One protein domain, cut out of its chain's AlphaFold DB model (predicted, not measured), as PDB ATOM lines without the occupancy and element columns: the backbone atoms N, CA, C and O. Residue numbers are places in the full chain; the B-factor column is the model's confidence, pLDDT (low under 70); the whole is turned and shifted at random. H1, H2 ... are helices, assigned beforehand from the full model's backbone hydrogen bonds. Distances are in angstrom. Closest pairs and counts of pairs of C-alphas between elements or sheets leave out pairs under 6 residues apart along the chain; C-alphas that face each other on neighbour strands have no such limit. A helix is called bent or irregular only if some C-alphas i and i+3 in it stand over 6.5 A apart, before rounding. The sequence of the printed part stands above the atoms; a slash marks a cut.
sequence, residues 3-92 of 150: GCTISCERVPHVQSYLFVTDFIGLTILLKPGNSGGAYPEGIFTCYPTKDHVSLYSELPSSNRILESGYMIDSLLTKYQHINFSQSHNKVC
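Overview. This is residues 3 to 92 of the 150 residues of a protein of Rotaria sp. Silwood1 (UniProt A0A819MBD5). With little regular structure, this is mostly loops around one long helix, H2: residues 30 to 49 loop out on one side, residues 3 to 14 and 72 to 87 lie on the other, the stretch after residue 14 crosses past H2 to short H1, which packs on H2's later part, and tiny H3 sits far off. The printed part has 90 residues, with 29 in three named helices, H1, H2, H3 in chain order, and no named strand: class all helix. It is compact, radius of gyration of the C-alphas 12.4 A, spanning 34 by 27 by 22 A.

Along the chain. Find C-alpha 50 at (-32.596, 47.064, 51.421); from there H2, residues 50 to 67, runs 24.4 A to C-alpha 67 at (-35.209, 24.879, 41.715). It is only just irregular: C-alphas 56 and 59 are 6.53 A apart. Look back to H1, residues 23 to 29, and on to H3, residues 88 to 91.

Arrangement. H2 touches H1 with residues 61 to 65 alone; the closest C-alphas, of Leu 29 and Ser 61, are 6.3 A apart. They run opposite ways at a steep tilt of 53 degrees. H3 is apart from both. Every O i to N i+4 pair is within hydrogen-bond range in H1, 9 of 14 in H2; H3 is too short for one. Residues 6 to 7 pair antiparallel with 13 to 14.

Size, cuts and confidence. The C-alphas of Pro 40 and Lys 78, the two farthest apart, are 35.3 A apart. Both links are long, 20 residues each. The printed part has no cut; pLDDT is under 70 at residues 35 to 37.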
ATOM      1  N   GLY A   3     -22.614  35.204  40.321       92.25
ATOM      2  CA  GLY A   3     -22.404  36.469  41.024       92.25
ATOM      3  C   GLY A   3     -20.935  36.701  41.340       92.25
ATOM      4  O   GLY A   3     -20.110  35.791  41.301       92.25
ATOM      5  N   CYS A   4     -20.595  37.934  41.682       89.81
ATOM      6  CA  CYS A   4     -19.208  38.312  41.954       89.81
ATOM      7  C   CYS A   4     -18.605  37.586  43.165       89.81
ATOM      8  O   CYS A   4     -17.429  37.242  43.155       89.81
ATOM      9  N   THR A   5     -19.418  37.338  44.193       90.12
ATOM     10  CA  THR A   5     -19.064  36.600  45.414       90.12
ATOM     11  C   THR A   5     -20.283  35.816  45.915       90.12
ATOM     12  O   THR A   5     -21.358  35.858  45.304       90.12
ATOM     13  N   ILE A   6     -20.123  35.108  47.036       91.50
ATOM     14  CA  ILE A   6     -21.202  34.375  47.701       91.50
ATOM     15  C   ILE A   6     -21.624  35.040  49.015       91.50
ATOM     16  O   ILE A   6     -20.854  35.766  49.645       91.50
ATOM     17  N   SER A   7     -22.844  34.752  49.447       90.94
ATOM     18  CA  SER A   7     -23.377  35.077  50.766       90.94
ATOM     19  C   SER A   7     -23.613  33.795  51.560       90.94
ATOM     20  O   SER A   7     -24.159  32.825  51.044       90.94
ATOM     21  N   CYS A   8     -23.204  33.822  52.822       89.62
ATOM     22  CA  CYS A   8     -23.196  32.739  53.799       89.62
ATOM     23  C   CYS A   8     -24.002  33.077  55.063       89.62
ATOM     24  O   CYS A   8     -24.001  32.308  56.016       89.62
ATOM     25  N   GLU A   9     -24.687  34.220  55.119       83.50
ATOM     26  CA  GLU A   9     -25.367  34.664  56.349       83.50
ATOM     27  C   GLU A   9     -26.621  33.844  56.693       83.50
ATOM     28  O   GLU A   9     -27.035  33.806  57.850       83.50
ATOM     29  N   ARG A  10     -27.258  33.206  55.702       81.81
ATOM     30  CA  ARG A  10     -28.516  32.455  55.889       81.81
ATOM     31  C   ARG A  10     -28.499  31.126  55.143       81.81
ATOM     32  O   ARG A  10     -28.348  30.060  55.730       81.81
ATOM     33  N   VAL A  11     -28.614  31.209  53.825       86.56
ATOM     34  CA  VAL A  11     -28.525  30.093  52.881       86.56
ATOM     35  C   VAL A  11     -27.418  30.453  51.902       86.56
ATOM     36  O   VAL A  11     -27.370  31.621  51.525       86.56
ATOM     37  N   PRO A  12     -26.526  29.537  51.500       90.62
ATOM     38  CA  PRO A  12     -25.500  29.862  50.522       90.62
ATOM     39  C   PRO A  12     -26.118  30.287  49.186       90.62
ATOM     40  O   PRO A  12     -26.880  29.534  48.585       90.62
ATOM     41  N   HIS A  13     -25.810  31.498  48.732       93.06
ATOM     42  CA  HIS A  13     -26.315  32.059  47.475       93.06
ATOM     43  C   HIS A  13     -25.311  33.043  46.873       93.06
ATOM     44  O   HIS A  13     -24.341  33.421  47.529       93.06
ATOM     45  N   VAL A  14     -25.524  33.470  45.631       93.56
ATOM     46  CA  VAL A  14     -24.691  34.503  44.992       93.56
ATOM     47  C   VAL A  14     -25.197  35.910  45.327       93.56
ATOM     48  O   VAL A  14     -26.405  36.132  45.372       93.56
ATOM     49  N   GLN A  15     -24.292  36.868  45.559       90.19
ATOM     50  CA  GLN A  15     -24.657  38.245  45.949       90.19
ATOM     51  C   GLN A  15     -25.162  39.091  44.768       90.19
ATOM     52  O   GLN A  15     -24.609  38.994  43.673       90.19
ATOM     53  N   SER A  16     -26.157  39.966  44.986       82.94
ATOM     54  CA  SER A  16     -26.947  40.599  43.910       82.94
ATOM     55  C   SER A  16     -26.507  41.983  43.454       82.94
ATOM     56  O   SER A  16     -27.268  42.665  42.770       82.94
ATOM     57  N   TYR A  17     -25.315  42.446  43.819       83.44
ATOM     58  CA  TYR A  17     -24.840  43.728  43.288       83.44
ATOM     59  C   TYR A  17     -24.480  43.636  41.801       83.44
ATOM     60  O   TYR A  17     -24.558  44.636  41.094       83.44
ATOM     61  N   LEU A  18     -24.130  42.441  41.317       87.38
ATOM     62  CA  LEU A  18     -24.036  42.140  39.897       87.38
ATOM     63  C   LEU A  18     -24.242  40.644  39.664       87.38
ATOM     64  O   LEU A  18     -23.643  39.806  40.340       87.38
ATOM     65  N   PHE A  19     -25.065  40.334  38.666       90.69
ATOM     66  CA  PHE A  19     -25.315  38.984  38.192       90.69
ATOM     67  C   PHE A  19     -24.968  38.855  36.716       90.69
ATOM     68  O   PHE A  19     -25.238  39.749  35.916       90.69
ATOM     69  N   VAL A  20     -24.437  37.694  36.354       92.06
ATOM     70  CA  VAL A  20     -24.221  37.267  34.976       92.06
ATOM     71  C   VAL A  20     -25.067  36.026  34.727       92.06
ATOM     72  O   VAL A  20     -25.048  35.063  35.498       92.06
ATOM     73  N   THR A  21     -25.847  36.035  33.653       95.62
ATOM     74  CA  THR A  21     -26.684  34.898  33.270       95.62
ATOM     75  C   THR A  21     -26.883  34.861  31.762       95.62
ATOM     76  O   THR A  21     -26.764  35.881  31.090       95.62
ATOM     77  N   ASP A  22     -27.204  33.682  31.240       96.75
ATOM     78  CA  ASP A  22     -27.679  33.509  29.871       96.75
ATOM     79  C   ASP A  22     -29.181  33.836  29.748       96.75
ATOM     80  O   ASP A  22     -29.862  34.168  30.726       96.75
ATOM     81  N   PHE A  23     -29.716  33.716  28.529       97.94
ATOM     82  CA  PHE A  23     -31.130  33.973  28.241       97.94
ATOM     83  C   PHE A  23     -32.091  33.024  28.970       97.94
ATOM     84  O   PHE A  23     -33.208  33.426  29.308       97.94
ATOM     85  N   ILE A  24     -31.676  31.780  29.232       98.00
ATOM     86  CA  ILE A  24     -32.490  30.801  29.963       98.00
ATOM     87  C   ILE A  24     -32.628  31.251  31.419       98.00
ATOM     88  O   ILE A  24     -33.746  31.405  31.917       98.00
ATOM     89  N   GLY A  25     -31.512  31.534  32.088       97.12
ATOM     90  CA  GLY A  25     -31.516  32.027  33.456       97.12
ATOM     91  C   GLY A  25     -32.229  33.372  33.580       97.12
ATOM     92  O   GLY A  25     -33.026  33.540  34.497       97.12
ATOM     93  N   LEU A  26     -32.062  34.288  32.618       97.00
ATOM     94  CA  LEU A  26     -32.819  35.543  32.601       97.00
ATOM     95  C   LEU A  26     -34.332  35.288  32.535       97.00
ATOM     96  O   LEU A  26     -35.090  35.882  33.296       97.00
ATOM     97  N   THR A  27     -34.770  34.356  31.685       96.81
ATOM     98  CA  THR A  27     -36.186  33.982  31.567       96.81
ATOM     99  C   THR A  27     -36.723  33.403  32.876       96.81
ATOM    100  O   THR A  27     -37.848  33.710  33.261       96.81
ATOM    101  N   ILE A  28     -35.936  32.595  33.593       95.81
ATOM    102  CA  ILE A  28     -36.299  32.065  34.919       95.81
ATOM    103  C   ILE A  28     -36.438  33.197  35.944       95.81
ATOM    104  O   ILE A  28     -37.420  33.237  36.692       95.81
ATOM    105  N   LEU A  29     -35.483  34.128  35.973       94.50
ATOM    106  CA  LEU A  29     -35.473  35.237  36.928       94.50
ATOM    107  C   LEU A  29     -36.637  36.212  36.696       94.50
ATOM    108  O   LEU A  29     -37.231  36.677  37.665       94.50
ATOM    109  N   LEU A  30     -37.020  36.459  35.439       94.25
ATOM    110  CA  LEU A  30     -38.118  37.364  35.068       94.25
ATOM    111  C   LEU A  30     -39.527  36.794  35.303       94.25
ATOM    112  O   LEU A  30     -40.504  37.525  35.143       94.25
ATOM    113  N   LYS A  31     -39.677  35.512  35.668       92.81
ATOM    114  CA  LYS A  31     -41.010  34.933  35.910       92.81
ATOM    115  C   LYS A  31     -41.732  35.660  37.059       92.81
ATOM    116  O   LYS A  31     -41.127  35.875  38.115       92.81
ATOM    117  N   PRO A  32     -43.029  35.973  36.925       91.25
ATOM    118  CA  PRO A  32     -43.814  36.440  38.060       91.25
ATOM    119  C   PRO A  32     -43.972  35.327  39.109       91.25
ATOM    120  O   PRO A  32     -43.663  34.158  38.865       91.25
ATOM    121  N   GLY A  33     -44.474  35.694  40.281       85.19
ATOM    122  CA  GLY A  33     -44.864  34.779  41.346       85.19
ATOM    123  C   GLY A  33     -43.889  34.702  42.518       85.19
ATOM    124  O   GLY A  33     -42.783  35.240  42.509       85.19
ATOM    125  N   ASN A  34     -44.312  33.956  43.534       75.31
ATOM    126  CA  ASN A  34     -43.661  33.927  44.844       75.31
ATOM    127  C   ASN A  34     -42.585  32.836  44.972       75.31
ATOM    128  O   ASN A  34     -42.119  32.586  46.075       75.31
ATOM    129  N   SER A  35     -42.182  32.154  43.891       68.62
ATOM    130  CA  SER A  35     -41.125  31.130  43.961       68.62
ATOM    131  C   SER A  35     -39.839  31.742  44.520       68.62
ATOM    132  O   SER A  35     -39.195  32.560  43.862       68.62
ATOM    133  N   GLY A  36     -39.536  31.407  45.774       62.78
ATOM    134  CA  GLY A  36     -38.472  31.996  46.577       62.78
ATOM    135  C   GLY A  36     -38.755  33.387  47.169       62.78
ATOM    136  O   GLY A  36     -38.053  33.761  48.093       62.78
ATOM    137  N   GLY A  37     -39.751  34.152  46.706       68.88
ATOM    138  CA  GLY A  37     -40.005  35.545  47.121       68.88
ATOM    139  C   GLY A  37     -41.355  35.763  47.822       68.88
ATOM    140  O   GLY A  37     -42.132  34.833  48.004       68.88
ATOM    141  N   ALA A  38     -41.657  37.010  48.199       77.69
ATOM    142  CA  ALA A  38     -42.924  37.377  48.855       77.69
ATOM    143  C   ALA A  38     -43.942  38.092  47.942       77.69
ATOM    144  O   ALA A  38     -45.058  38.359  48.382       77.69
ATOM    145  N   TYR A  39     -43.566  38.410  46.698       84.31
ATOM    146  CA  TYR A  39     -44.315  39.322  45.831       84.31
ATOM    147  C   TYR A  39     -44.766  38.650  44.527       84.31
ATOM    148  O   TYR A  39     -43.937  38.029  43.850       84.31
ATOM    149  N   PRO A  40     -46.047  38.794  44.132       88.50
ATOM    150  CA  PRO A  40     -46.590  38.145  42.940       88.50
ATOM    151  C   PRO A  40     -45.992  38.691  41.640       88.50
ATOM    152  O   PRO A  40     -45.986  37.992  40.629       88.50
ATOM    153  N   GLU A  41     -45.447  39.905  41.649       91.31
ATOM    154  CA  GLU A  41     -44.761  40.511  40.507       91.31
ATOM    155  C   GLU A  41     -43.401  39.847  40.220       91.31
ATOM    156  O   GLU A  41     -42.863  39.986  39.124       91.31
ATOM    157  N   GLY A  42     -42.861  39.080  41.172       92.00
ATOM    158  CA  GLY A  42     -41.569  38.407  41.068       92.00
ATOM    159  C   GLY A  42     -40.432  39.149  41.773       92.00
ATOM    160  O   GLY A  42     -40.629  40.096  42.531       92.00
ATOM    161  N   ILE A  43     -39.205  38.684  41.533       92.88
ATOM    162  CA  ILE A  43     -38.028  39.044  42.342       92.88
ATOM    163  C   ILE A  43     -37.418  40.411  42.002       92.88
ATOM    164  O   ILE A  43     -36.596  40.909  42.769       92.88
ATOM    165  N   PHE A  44     -37.808  41.036  40.889       91.75
ATOM    166  CA  PHE A  44     -37.317  42.356  40.457       91.75
ATOM    167  C   PHE A  44     -38.351  43.473  40.642       91.75
ATOM    168  O   PHE A  44     -38.307  44.489  39.952       91.75
ATOM    169  N   THR A  45     -39.294  43.289  41.568       91.38
ATOM    170  CA  THR A  45     -40.227  44.350  41.958       91.38
ATOM    171  C   THR A  45     -39.533  45.461  42.762       91.38
ATOM    172  O   THR A  45     -38.374  45.341  43.167       91.38
ATOM    173  N   CYS A  46     -40.245  46.558  43.011       91.38
ATOM    174  CA  CYS A  46     -39.776  47.625  43.888       91.38
ATOM    175  C   CYS A  46     -39.913  47.206  45.355       91.38
ATOM    176  O   CYS A  46     -41.003  46.888  45.826       91.38
ATOM    177  N   TYR A  47     -38.813  47.281  46.102       91.12
ATOM    178  CA  TYR A  47     -38.784  46.951  47.525       91.12
ATOM    179  C   TYR A  47     -38.669  48.213  48.382       91.12
ATOM    180  O   TYR A  47     -37.926  49.125  48.021       91.12
ATOM    181  N   PRO A  48     -39.344  48.279  49.544       92.75
ATOM    182  CA  PRO A  48     -39.332  49.487  50.367       92.75
ATOM    183  C   PRO A  48     -38.053  49.623  51.205       92.75
ATOM    184  O   PRO A  48     -37.759  50.706  51.699       92.75
ATOM    185  N   THR A  49     -37.290  48.540  51.390       92.38
ATOM    186  CA  THR A  49     -36.042  48.541  52.165       92.38
ATOM    187  C   THR A  49     -34.992  47.652  51.511       92.38
ATOM    188  O   THR A  49     -35.308  46.716  50.776       92.38
ATOM    189  N   LYS A  50     -33.722  47.908  51.834       87.94
ATOM    190  CA  LYS A  50     -32.596  47.064  51.421       87.94
ATOM    191  C   LYS A  50     -32.725  45.623  51.928       87.94
ATOM    192  O   LYS A  50     -32.424  44.696  51.187       87.94
ATOM    193  N   ASP A  51     -33.208  45.431  53.154       88.69
ATOM    194  CA  ASP A  51     -33.380  44.090  53.724       88.69
ATOM    195  C   ASP A  51     -34.412  43.274  52.940       88.69
ATOM    196  O   ASP A  51     -34.222  42.076  52.726       88.69
ATOM    197  N   HIS A  52     -35.467  43.924  52.439       90.88
ATOM    198  CA  HIS A  52     -36.412  43.288  51.526       90.88
ATOM    199  C   HIS A  52     -35.772  42.921  50.188       90.88
ATOM    200  O   HIS A  52     -36.051  41.838  49.687       90.88
ATOM    201  N   VAL A  53     -34.872  43.745  49.639       90.50
ATOM    202  CA  VAL A  53     -34.102  43.367  48.439       90.50
ATOM    203  C   VAL A  53     -33.282  42.104  48.710       90.50
ATOM    204  O   VAL A  53     -33.342  41.153  47.933       90.50
ATOM    205  N   SER A  54     -32.559  42.042  49.830       89.06
ATOM    206  CA  SER A  54     -31.753  40.863  50.167       89.06
ATOM    207  C   SER A  54     -32.604  39.601  50.349       89.06
ATOM    208  O   SER A  54     -32.230  38.521  49.896       89.06
ATOM    209  N   LEU A  55     -33.770  39.732  50.983       89.56
ATOM    210  CA  LEU A  55     -34.648  38.601  51.285       89.56
ATOM    211  C   LEU A  55     -35.486  38.123  50.108       89.56
ATOM    212  O   LEU A  55     -35.704  36.922  49.969       89.56
ATOM    213  N   TYR A  56     -35.979  39.053  49.297       91.50
ATOM    214  CA  TYR A  56     -36.993  38.779  48.284       91.50
ATOM    215  C   TYR A  56     -36.469  38.912  46.848       91.50
ATOM    216  O   TYR A  56     -37.137  38.448  45.926       91.50
ATOM    217  N   SER A  57     -35.259  39.452  46.660       91.75
ATOM    218  CA  SER A  57     -34.579  39.531  45.361       91.75
ATOM    219  C   SER A  57     -33.283  38.717  45.311       91.75
ATOM    220  O   SER A  57     -33.184  37.786  44.512       91.75
ATOM    221  N   GLU A  58     -32.314  38.996  46.189       92.50
ATOM    222  CA  GLU A  58     -30.971  38.384  46.149       92.50
ATOM    223  C   GLU A  58     -31.009  36.870  46.407       92.50
ATOM    224  O   GLU A  58     -30.633  36.075  45.541       92.50
ATOM    225  N   LEU A  59     -31.525  36.457  47.568       91.75
ATOM    226  CA  LEU A  59     -31.655  35.041  47.918       91.75
ATOM    227  C   LEU A  59     -32.566  34.284  46.927       91.75
ATOM    228  O   LEU A  59     -32.164  33.220  46.437       91.75
ATOM    229  N   PRO A  60     -33.741  34.813  46.533       92.75
ATOM    230  CA  PRO A  60     -34.643  34.101  45.628       92.75
ATOM    231  C   PRO A  60     -34.121  33.976  44.200       92.75
ATOM    232  O   PRO A  60     -34.473  33.016  43.517       92.75
ATOM    233  N   SER A  61     -33.252  34.891  43.755       93.75
ATOM    234  CA  SER A  61     -32.572  34.767  42.459       93.75
ATOM    235  C   SER A  61     -31.806  33.449  42.362       93.75
ATOM    236  O   SER A  61     -31.919  32.729  41.373       93.75
ATOM    237  N   SER A  62     -31.071  33.097  43.419       93.62
ATOM    238  CA  SER A  62     -30.327  31.837  43.472       93.62
ATOM    239  C   SER A  62     -31.254  30.628  43.569       93.62
ATOM    240  O   SER A  62     -31.093  29.672  42.811       93.62
ATOM    241  N   ASN A  63     -32.267  30.693  44.439       91.62
ATOM    242  CA  ASN A  63     -33.211  29.589  44.624       91.62
ATOM    243  C   ASN A  63     -33.967  29.254  43.339       91.62
ATOM    244  O   ASN A  63     -34.036  28.090  42.976       91.62
ATOM    245  N   ARG A  64     -34.466  30.251  42.601       92.88
ATOM    246  CA  ARG A  64     -35.210  30.012  41.352       92.88
ATOM    247  C   ARG A  64     -34.388  29.278  40.300       92.88
ATOM    248  O   ARG A  64     -34.925  28.444  39.571       92.88
ATOM    249  N   ILE A  65     -33.099  29.594  40.209       94.62
ATOM    250  CA  ILE A  65     -32.172  28.928  39.289       94.62
ATOM    251  C   ILE A  65     -31.957  27.476  39.726       94.62
ATOM    252  O   ILE A  65     -32.120  26.572  38.904       94.62
ATOM    253  N   LEU A  66     -31.680  27.254  41.015       92.69
ATOM    254  CA  LEU A  66     -31.480  25.920  41.592       92.69
ATOM    255  C   LEU A  66     -32.735  25.037  41.481       92.69
ATOM    256  O   LEU A  66     -32.650  23.896  41.037       92.69
ATOM    257  N   GLU A  67     -33.912  25.568  41.816       91.81
ATOM    258  CA  GLU A  67     -35.209  24.879  41.715       91.81
ATOM    259  C   GLU A  67     -35.585  24.542  40.267       91.81
ATOM    260  O   GLU A  67     -36.290  23.568  40.018       91.81
ATOM    261  N   SER A  68     -35.085  25.316  39.301       93.50
ATOM    262  CA  SER A  68     -35.258  25.038  37.872       93.50
ATOM    263  C   SER A  68     -34.265  23.995  37.338       93.50
ATOM    264  O   SER A  68     -34.231  23.757  36.133       93.50
ATOM    265  N   GLY A  69     -33.451  23.379  38.205       93.81
ATOM    266  CA  GLY A  69     -32.473  22.349  37.838       93.81
ATOM    267  C   GLY A  69     -31.161  22.890  37.263       93.81
ATOM    268  O   GLY A  69     -30.369  22.114  36.729       93.81
ATOM    269  N   TYR A  70     -30.916  24.200  37.360       94.88
ATOM    270  CA  TYR A  70     -29.684  24.845  36.900       94.88
ATOM    271  C   TYR A  70     -28.747  25.160  38.068       94.88
ATOM    272  O   TYR A  70     -29.139  25.156  39.231       94.88
ATOM    273  N   MET A  71     -27.489  25.470  37.756       93.94
ATOM    274  CA  MET A  71     -26.473  25.786  38.759       93.94
ATOM    275  C   MET A  71     -26.282  27.296  38.941       93.94
ATOM    276  O   MET A  71     -26.469  28.105  38.018       93.94
ATOM    277  N   ILE A  72     -25.863  27.661  40.151       95.00
ATOM    278  CA  ILE A  72     -25.306  28.976  40.457       95.00
ATOM    279  C   ILE A  72     -23.794  28.865  40.653       95.00
ATOM    280  O   ILE A  72     -23.310  27.800  41.033       95.00
ATOM    281  N   ASP A  73     -23.062  29.944  40.382       93.94
ATOM    282  CA  ASP A  73     -21.601  29.954  40.494       93.94
ATOM    283  C   ASP A  73     -21.041  31.332  40.900       93.94
ATOM    284  O   ASP A  73     -21.768  32.327  40.924       93.94
ATOM    285  N   SER A  74     -19.752  31.422  41.223       91.25
ATOM    286  CA  SER A  74     -19.100  32.676  41.615       91.25
ATOM    287  C   SER A  74     -17.953  33.074  40.687       91.25
ATOM    288  O   SER A  74     -17.202  32.233  40.204       91.25
ATOM    289  N   LEU A  75     -17.762  34.378  40.470       88.94
ATOM    290  CA  LEU A  75     -16.535  34.888  39.845       88.94
ATOM    291  C   LEU A  75     -15.317  34.711  40.762       88.94
ATOM    292  O   LEU A  75     -14.200  34.614  40.265       88.94
ATOM    293  N   LEU A  76     -15.526  34.621  42.078       88.38
ATOM    294  CA  LEU A  76     -14.469  34.340  43.039       88.38
ATOM    295  C   LEU A  76     -14.030  32.874  42.919       88.38
ATOM    296  O   LEU A  76     -14.768  31.974  43.318       88.38
ATOM    297  N   THR A  77     -12.816  32.640  42.408       88.12
ATOM    298  CA  THR A  77     -12.301  31.318  41.994       88.12
ATOM    299  C   THR A  77     -12.459  30.223  43.043       88.12
ATOM    300  O   THR A  77     -12.805  29.096  42.709       88.12
ATOM    301  N   LYS A  78     -12.276  30.541  44.328       87.69
ATOM    302  CA  LYS A  78     -12.462  29.569  45.416       87.69
ATOM    303  C   LYS A  78     -13.866  28.954  45.438       87.69
ATOM    304  O   LYS A  78     -14.017  27.800  45.826       87.69
ATOM    305  N   TYR A  79     -14.880  29.734  45.074       89.69
ATOM    306  CA  TYR A  79     -16.277  29.313  45.102       89.69
ATOM    307  C   TYR A  79     -16.782  28.823  43.746       89.69
ATOM    308  O   TYR A  79     -17.981  28.579  43.607       89.69
ATOM    309  N   GLN A  80     -15.878  28.653  42.775       91.12
ATOM    310  CA  GLN A  80     -16.225  28.109  41.474       91.12
ATOM    311  C   GLN A  80     -16.590  26.633  41.556       91.12
ATOM    312  O   GLN A  80     -15.948  25.862  42.272       91.12
ATOM    313  N   HIS A  81     -17.617  26.231  40.806       90.38
ATOM    314  CA  HIS A  81     -18.034  24.831  40.659       90.38
ATOM    315  C   HIS A  81     -18.424  24.132  41.973       90.38
ATOM    316  O   HIS A  81     -18.491  22.900  42.044       90.38
ATOM    317  N   ILE A  82     -18.718  24.902  43.021       89.88
ATOM    318  CA  ILE A  82     -19.259  24.364  44.265       89.88
ATOM    319  C   ILE A  82     -20.722  23.983  44.051       89.88
ATOM    320  O   ILE A  82     -21.494  24.678  43.394       89.88
ATOM    321  N   ASN A  83     -21.137  22.870  44.653       89.50
ATOM    322  CA  ASN A  83     -22.541  22.491  44.670       89.50
ATOM    323  C   ASN A  83     -23.282  23.231  45.799       89.50
ATOM    324  O   ASN A  83     -23.253  22.813  46.957       89.50
ATOM    325  N   PHE A  84     -23.982  24.305  45.436       88.81
ATOM    326  CA  PHE A  84     -24.773  25.133  46.356       88.81
ATOM    327  C   PHE A  84     -26.022  24.438  46.923       88.81
ATOM    328  O   PHE A  84     -26.607  24.937  47.880       88.81
ATOM    329  N   SER A  85     -26.416  23.274  46.397       83.75
ATOM    330  CA  SER A  85     -27.490  22.448  46.969       83.75
ATOM    331  C   SER A  85     -27.022  21.577  48.143       83.75
ATOM    332  O   SER A  85     -27.829  20.879  48.754       83.75
ATOM    333  N   GLN A  86     -25.722  21.566  48.457       83.19
ATOM    334  CA  GLN A  86     -25.194  20.850  49.619       83.19
ATOM    335  C   GLN A  86     -25.513  21.571  50.936       83.19
ATOM    336  O   GLN A  86     -25.924  22.728  50.970       83.19
ATOM    337  N   SER A  87     -25.289  20.879  52.058       79.88
ATOM    338  CA  SER A  87     -25.441  21.460  53.396       79.88
ATOM    339  C   SER A  87     -24.626  22.746  53.547       79.88
ATOM    340  O   SER A  87     -23.455  22.759  53.166       79.88
ATOM    341  N   HIS A  88     -25.199  23.758  54.207       81.12
ATOM    342  CA  HIS A  88     -24.591  25.076  54.433       81.12
ATOM    343  C   HIS A  88     -23.097  25.002  54.798       81.12
ATOM    344  O   HIS A  88     -22.276  25.622  54.133       81.12
ATOM    345  N   ASN A  89     -22.733  24.165  55.778       79.12
ATOM    346  CA  ASN A  89     -21.360  24.030  56.288       79.12
ATOM    347  C   ASN A  89     -20.328  23.526  55.262       79.12
ATOM    348  O   ASN A  89     -19.129  23.647  55.497       79.12
ATOM    349  N   LYS A  90     -20.769  22.916  54.154       81.19
ATOM    350  CA  LYS A  90     -19.877  22.481  53.066       81.19
ATOM    351  C   LYS A  90     -19.566  23.603  52.081       81.19
ATOM    352  O   LYS A  90     -18.514  23.569  51.457       81.19
ATOM    353  N   VAL A  91     -20.468  24.574  51.950       82.25
ATOM    354  CA  VAL A  91     -20.298  25.737  51.066       82.25
ATOM    355  C   VAL A  91     -19.667  26.899  51.830       82.25
ATOM    356  O   VAL A  91     -18.774  27.575  51.332       82.25
ATOM    357  N   CYS A  92     -20.115  27.104  53.064       84.38
ATOM    358  CA  CYS A  92     -19.774  28.236  53.902       84.38
ATOM    359  C   CYS A  92     -19.153  27.750  55.209       84.38
ATOM    360  O   CYS A  92     -19.766  26.989  55.956       84.38
TER     361      CYS A  92